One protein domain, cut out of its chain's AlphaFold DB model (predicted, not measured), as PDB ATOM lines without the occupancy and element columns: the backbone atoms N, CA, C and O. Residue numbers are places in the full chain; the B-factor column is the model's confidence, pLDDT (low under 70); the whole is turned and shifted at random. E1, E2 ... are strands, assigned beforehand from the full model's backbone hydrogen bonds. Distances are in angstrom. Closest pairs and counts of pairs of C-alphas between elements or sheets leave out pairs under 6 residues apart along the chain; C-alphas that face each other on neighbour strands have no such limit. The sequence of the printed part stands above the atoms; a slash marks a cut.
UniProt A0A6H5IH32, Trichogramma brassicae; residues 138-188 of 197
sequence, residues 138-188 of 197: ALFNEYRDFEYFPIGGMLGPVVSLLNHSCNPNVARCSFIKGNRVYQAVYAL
ATOM      1  N   ALA A 138       6.344  32.040   8.391       87.31
ATOM      2  CA  ALA A 138       7.779  32.278   8.374       87.31
ATOM      3  C   ALA A 138       8.160  33.056   7.115       87.31
ATOM      4  O   ALA A 138       7.619  32.815   6.031       87.31
ATOM      5  N   LEU A 139       9.105  33.983   7.256       84.50
ATOM      6  CA  LEU A 139       9.736  34.620   6.108       84.50
ATOM      7  C   LEU A 139      10.787  33.683   5.530       84.50
ATOM      8  O   LEU A 139      11.516  33.009   6.257       84.50
ATOM      9  N   PHE A 140      10.839  33.647   4.208       82.00
ATOM     10  CA  PHE A 140      11.899  32.989   3.483       82.00
ATOM     11  C   PHE A 140      12.886  34.052   3.009       82.00
ATOM     12  O   PHE A 140      12.502  34.947   2.255       82.00
ATOM     13  N   ASN A 141      14.129  33.942   3.476       82.00
ATOM     14  CA  ASN A 141      15.184  34.905   3.202       82.00
ATOM     15  C   ASN A 141      16.329  34.245   2.430       82.00
ATOM     16  O   ASN A 141      16.684  33.101   2.714       82.00
ATOM     17  N   GLU A 142      16.942  34.990   1.518       79.38
ATOM     18  CA  GLU A 142      18.260  34.682   0.965       79.38
ATOM     19  C   GLU A 142      19.328  35.463   1.723       79.38
ATOM     20  O   GLU A 142      19.104  36.603   2.120       79.38
ATOM     21  N   TYR A 143      20.490  34.845   1.927       79.75
ATOM     22  CA  TYR A 143      21.649  35.534   2.476       79.75
ATOM     23  C   TYR A 143      22.515  36.034   1.323       79.75
ATOM     24  O   TYR A 143      23.033  35.236   0.539       79.75
ATOM     25  N   ARG A 144      22.654  37.352   1.205       77.31
ATOM     26  CA  ARG A 144      23.434  38.006   0.155       77.31
ATOM     27  C   ARG A 144      24.163  39.195   0.763       77.31
ATOM     28  O   ARG A 144      23.572  39.918   1.549       77.31
ATOM     29  N   ASP A 145      25.432  39.391   0.414       84.88
ATOM     30  CA  ASP A 145      26.213  40.570   0.823       84.88
ATOM     31  C   ASP A 145      26.177  40.847   2.345       84.88
ATOM     32  O   ASP A 145      26.148  41.989   2.786       84.88
ATOM     33  N   PHE A 146      26.200  39.778   3.154       81.69
ATOM     34  CA  PHE A 146      26.097  39.804   4.622       81.69
ATOM     35  C   PHE A 146      24.744  40.249   5.204       81.69
ATOM     36  O   PHE A 146      24.629  40.474   6.409       81.69
ATOM     37  N   GLU A 147      23.699  40.292   4.381       81.56
ATOM     38  CA  GLU A 147      22.343  40.659   4.779       81.56
ATOM     39  C   GLU A 147      21.322  39.571   4.417       81.56
ATOM     40  O   GLU A 147      21.480  38.802   3.463       81.56
ATOM     41  N   TYR A 148      20.242  39.503   5.201       79.62
ATOM     42  CA  TYR A 148      19.096  38.642   4.916       79.62
ATOM     43  C   TYR A 148      18.054  39.406   4.100       79.62
ATOM     44  O   TYR A 148      17.400  40.317   4.609       79.62
ATOM     45  N   PHE A 149      17.836  38.979   2.861       82.44
ATOM     46  CA  PHE A 149      16.838  39.546   1.963       82.44
ATOM     47  C   PHE A 149      15.578  38.682   1.942       82.44
ATOM     48  O   PHE A 149      15.648  37.530   1.512       82.44
ATOM     49  N   PRO A 150      14.410  39.198   2.366       82.19
ATOM     50  CA  PRO A 150      13.164  38.453   2.290       82.19
ATOM     51  C   PRO A 150      12.729  38.301   0.834       82.19
ATOM     52  O   PRO A 150      12.406  39.275   0.159       82.19
ATOM     53  N   ILE A 151      12.672  37.059   0.366       83.12
ATOM     54  CA  ILE A 151      12.240  36.711  -0.993       83.12
ATOM     55  C   ILE A 151      10.826  36.124  -1.027       83.12
ATOM     56  O   ILE A 151      10.219  35.987  -2.089       83.12
ATOM     57  N   GLY A 152      10.257  35.801   0.136       83.56
ATOM     58  CA  GLY A 152       8.872  35.371   0.237       83.56
ATOM     59  C   GLY A 152       8.441  35.013   1.651       83.56
ATOM     60  O   GLY A 152       9.125  35.285   2.634       83.56
ATOM     61  N   GLY A 153       7.279  34.376   1.742       85.06
ATOM     62  CA  GLY A 153       6.773  33.797   2.978       85.06
ATOM     63  C   GLY A 153       6.375  32.343   2.770       85.06
ATOM     64  O   GLY A 153       6.086  31.912   1.651       85.06
ATOM     65  N   MET A 154       6.281  31.608   3.867       87.19
ATOM     66  CA  MET A 154       5.769  30.247   3.904       87.19
ATOM     67  C   MET A 154       4.900  30.028   5.143       87.19
ATOM     68  O   MET A 154       5.104  30.645   6.186       87.19
ATOM     69  N   LEU A 155       3.952  29.104   5.025       90.38
ATOM     70  CA  LEU A 155       3.264  28.501   6.160       90.38
ATOM     71  C   LEU A 155       3.635  27.021   6.150       90.38
ATOM     72  O   LEU A 155       3.259  26.309   5.219       90.38
ATOM     73  N   GLY A 156       4.432  26.591   7.126       90.19
ATOM     74  CA  GLY A 156       4.964  25.231   7.197       90.19
ATOM     75  C   GLY A 156       4.388  24.477   8.392       90.19
ATOM     76  O   GLY A 156       4.918  24.640   9.485       90.19
ATOM     77  N   PRO A 157       3.369  23.614   8.217       90.88
ATOM     78  CA  PRO A 157       2.664  23.010   9.348       90.88
ATOM     79  C   PRO A 157       3.542  22.247  10.333       90.88
ATOM     80  O   PRO A 157       3.234  22.233  11.512       90.88
ATOM     81  N   VAL A 158       4.625  21.612   9.875       90.25
ATOM     82  CA  VAL A 158       5.559  20.897  10.764       90.25
ATOM     83  C   VAL A 158       6.352  21.877  11.623       90.25
ATOM     84  O   VAL A 158       6.385  21.749  12.838       90.25
ATOM     85  N   VAL A 159       6.967  22.889  11.010       90.81
ATOM     86  CA  VAL A 159       7.816  23.835  11.747       90.81
ATOM     87  C   VAL A 159       7.025  24.786  12.634       90.81
ATOM     88  O   VAL A 159       7.575  25.345  13.575       90.81
ATOM     89  N   SER A 160       5.742  24.980  12.343       91.88
ATOM     90  CA  SER A 160       4.834  25.766  13.173       91.88
ATOM     91  C   SER A 160       4.516  25.089  14.512       91.88
ATOM     92  O   SER A 160       3.982  25.749  15.391       91.88
ATOM     93  N   LEU A 161       4.855  23.802  14.685       90.62
ATOM     94  CA  LEU A 161       4.721  23.087  15.961       90.62
ATOM     95  C   LEU A 161       5.897  23.325  16.914       90.62
ATOM     96  O   LEU A 161       5.770  23.066  18.103       90.62
ATOM     97  N   LEU A 162       7.032  23.785  16.386       92.50
ATOM     98  CA  LEU A 162       8.245  24.013  17.161       92.50
ATOM     99  C   LEU A 162       8.138  25.354  17.890       92.50
ATOM    100  O   LEU A 162       7.991  26.405  17.242       92.50
ATOM    101  N   ASN A 163       8.241  25.313  19.214       92.38
ATOM    102  CA  ASN A 163       8.134  26.494  20.058       92.38
ATOM    103  C   ASN A 163       9.357  27.415  19.924       92.38
ATOM    104  O   ASN A 163      10.368  27.107  19.290       92.38
ATOM    105  N   HIS A 164       9.230  28.618  20.478       92.62
ATOM    106  CA  HIS A 164      10.326  29.576  20.524       92.62
ATOM    107  C   HIS A 164      11.182  29.359  21.776       92.62
ATOM    108  O   HIS A 164      10.656  29.264  22.881       92.62
ATOM    109  N   SER A 165      12.502  29.399  21.604       94.69
ATOM    110  CA  SER A 165      13.477  29.546  22.684       94.69
ATOM    111  C   SER A 165      14.522  30.579  22.271       94.69
ATOM    112  O   SER A 165      14.963  30.599  21.121       94.69
ATOM    113  N   CYS A 166      14.951  31.426  23.211       95.38
ATOM    114  CA  CYS A 166      16.073  32.343  22.996       95.38
ATOM    115  C   CYS A 166      17.433  31.618  22.986       95.38
ATOM    116  O   CYS A 166      18.423  32.189  22.536       95.38
ATOM    117  N   ASN A 167      17.475  30.370  23.461       95.31
ATOM    118  CA  ASN A 167      18.624  29.467  23.384       95.31
ATOM    119  C   ASN A 167      18.156  28.127  22.784       95.31
ATOM    120  O   ASN A 167      17.881  27.181  23.529       95.31
ATOM    121  N   PRO A 168      17.921  28.071  21.462       96.06
ATOM    122  CA  PRO A 168      17.304  26.914  20.830       96.06
ATOM    123  C   PRO A 168      18.292  25.746  20.702       96.06
ATOM    124  O   PRO A 168      19.494  25.945  20.529       96.06
ATOM    125  N   ASN A 169      17.781  24.516  20.733       96.94
ATOM    126  CA  ASN A 169      18.559  23.302  20.452       96.94
ATOM    127  C   ASN A 169      18.508  22.888  18.969       96.94
ATOM    128  O   ASN A 169      19.299  22.046  18.543       96.94
ATOM    129  N   VAL A 170      17.641  23.519  18.170       96.38
ATOM    130  CA  VAL A 170      17.552  23.364  16.715       96.38
ATOM    131  C   VAL A 170      17.591  24.702  15.989       96.38
ATOM    132  O   VAL A 170      17.215  25.746  16.517       96.38
ATOM    133  N   ALA A 171      17.987  24.658  14.724       92.06
ATOM    134  CA  ALA A 171      17.832  25.761  13.794       92.06
ATOM    135  C   ALA A 171      17.010  25.335  12.577       92.06
ATOM    136  O   ALA A 171      16.854  24.151  12.266       92.06
ATOM    137  N   ARG A 172      16.463  26.338  11.889       88.62
ATOM    138  CA  ARG A 172      15.684  26.166  10.664       88.62
ATOM    139  C   ARG A 172      16.410  26.879   9.534       88.62
ATOM    140  O   ARG A 172      16.739  28.053   9.666       88.62
ATOM    141  N   CYS A 173      16.618  26.192   8.419       85.94
ATOM    142  CA  CYS A 173      17.167  26.787   7.206       85.94
ATOM    143  C   CYS A 173      16.215  26.517   6.048       85.94
ATOM    144  O   CYS A 173      15.855  25.369   5.776       85.94
ATOM    145  N   SER A 174      15.797  27.579   5.375       84.25
ATOM    146  CA  SER A 174      14.991  27.471   4.171       84.25
ATOM    147  C   SER A 174      15.897  27.506   2.944       84.25
ATOM    148  O   SER A 174      16.844  28.286   2.895       84.25
ATOM    149  N   PHE A 175      15.606  26.679   1.947       83.50
ATOM    150  CA  PHE A 175      16.392  26.603   0.716       83.50
ATOM    151  C   PHE A 175      15.506  26.275  -0.485       83.50
ATOM    152  O   PHE A 175      14.450  25.651  -0.355       83.50
ATOM    153  N   ILE A 176      15.939  26.685  -1.676       84.44
ATOM    154  CA  ILE A 176      15.250  26.374  -2.931       84.44
ATOM    155  C   ILE A 176      15.909  25.157  -3.571       84.44
ATOM    156  O   ILE A 176      17.128  25.093  -3.716       84.44
ATOM    157  N   LYS A 177      15.091  24.202  -4.013       87.12
ATOM    158  CA  LYS A 177      15.530  23.124  -4.904       87.12
ATOM    159  C   LYS A 177      14.545  23.007  -6.062       87.12
ATOM    160  O   LYS A 177      13.395  22.604  -5.879       87.12
ATOM    161  N   GLY A 178      14.999  23.378  -7.260       87.81
ATOM    162  CA  GLY A 178      14.134  23.526  -8.432       87.81
ATOM    163  C   GLY A 178      13.156  24.689  -8.249       87.81
ATOM    164  O   GLY A 178      13.568  25.803  -7.961       87.81
ATOM    165  N   ASN A 179      11.856  24.424  -8.377       83.88
ATOM    166  CA  ASN A 179      10.782  25.411  -8.206       83.88
ATOM    167  C   ASN A 179      10.054  25.296  -6.851       83.88
ATOM    168  O   ASN A 179       8.907  25.727  -6.719       83.88
ATOM    169  N   ARG A 180      10.686  24.660  -5.858       83.25
ATOM    170  CA  ARG A 180      10.108  24.416  -4.534       83.25
ATOM    171  C   ARG A 180      10.996  24.993  -3.444       83.25
ATOM    172  O   ARG A 180      12.215  24.829  -3.481       83.25
ATOM    173  N   VAL A 181      10.349  25.619  -2.468       82.50
ATOM    174  CA  VAL A 181      10.967  26.037  -1.210       82.50
ATOM    175  C   VAL A 181      10.849  24.879  -0.228       82.50
ATOM    176  O   VAL A 181       9.768  24.315  -0.051       82.50
ATOM    177  N   TYR A 182      11.965  24.535   0.393       84.75
ATOM    178  CA  TYR A 182      12.069  23.548   1.455       84.75
ATOM    179  C   TYR A 182      12.516  24.242   2.731       84.75
ATOM    180  O   TYR A 182      13.134  25.305   2.686       84.75
ATOM    181  N   GLN A 183      12.237  23.606   3.861       86.56
ATOM    182  CA  GLN A 183      12.796  23.999   5.138       86.56
ATOM    183  C   GLN A 183      13.377  22.768   5.818       86.56
ATOM    184  O   GLN A 183      12.679  21.772   6.013       86.56
ATOM    185  N   ALA A 184      14.662  22.837   6.138       89.62
ATOM    186  CA  ALA A 184      15.336  21.865   6.976       89.62
ATOM    187  C   ALA A 184      15.280  22.334   8.430       89.62
ATOM    188  O   ALA A 184      15.488  23.516   8.712       89.62
ATOM    189  N   VAL A 185      15.032  21.392   9.334       92.25
ATOM    190  CA  VAL A 185      15.243  21.551  10.773       92.25
ATOM    191  C   VAL A 185      16.419  20.660  11.130       92.25
ATOM    192  O   VAL A 185      16.433  19.489  10.751       92.25
ATOM    193  N   TYR A 186      17.417  21.216  11.802       94.75
ATOM    194  CA  TYR A 186      18.613  20.482  12.196       94.75
ATOM    195  C   TYR A 186      19.004  20.837  13.623       94.75
ATOM    196  O   TYR A 186      18.803  21.966  14.076       94.75
ATOM    197  N   ALA A 187      19.553  19.852  14.324       96.88
ATOM    198  CA  ALA A 187      20.041  20.020  15.678       96.88
ATOM    199  C   ALA A 187      21.301  20.892  15.693       96.88
ATOM    200  O   ALA A 187      22.189  20.738  14.853       96.88
ATOM    201  N   LEU A 188      21.356  21.820  16.643       96.62
ATOM    202  CA  LEU A 188      22.539  22.625  16.937       96.62
ATOM    203  C   LEU A 188      23.480  21.890  17.897       96.62
ATOM    204  O   LEU A 188      24.683  22.118  17.857       96.62
TER     205      LEU A 188
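This is residues 138 to 188 of the 197 residues of a protein of Trichogramma brassicae (UniProt A0A6H5IH32). What shape does the printed part have? Two strand hairpins, E1 with E2 and E3 with E4, cross each other and meet over few residues, while residues 156 to 169 make a long loop from the one to the other. E2 bends on its way. What is it built of? The printed part has 51 residues with four named strands, E1, E2, E3 and E4 in that order, in two antiparallel sheets of two strands; there is no named helix, and the class is all strand. It is only just compact, close to loose, with a radius of gyration of the C-alphas of 11.8 A and spans of 26 by 25 by 16 A.

How do the first strands pair? E1, residues 138 to 144, and E2, residues 147 to 155, form an antiparallel hairpin at 153 degrees, with N 140 and O 152 within hydrogen-bond range at 2.8 A. And the last two? E3, residues 170 to 177, and E4, residues 180 to 187, form an antiparallel hairpin at 156 degrees, with N 173 and O 184 within hydrogen-bond range at 2.9 A. How do the hairpins stand to each other? The closest C-alphas of E1 and E3, those of Phe 140 and Ser 174, are 6.4 A apart. E2 and E4 are near each other, with 5 pairs of C-alphas within 10 A; E2 and E3 are apart, and E1 and E4 only just apart at 8.4 A.

Where does E1 run? It begins at C-alpha 138 (7.779, 32.278, 8.374) and is 18.6 A long. How long are the others? E2 is 22.7 A and bends by 64 degrees at residue 151; E3 is 21.7 A. E4 is 22.9 A and ends at C-alpha 187 (20.041, 20.020, 15.678).

How large is it? The two C-alphas farthest apart, those of Asn 167 and Asn 179, are 32.8 A apart. Which link is long? The link from E2 to E3 is long, with 14 residues; the other two are tight. Is it whole and confident? The printed part has no cut, its mean pLDDT is 87.8, and no printed residue is under 70.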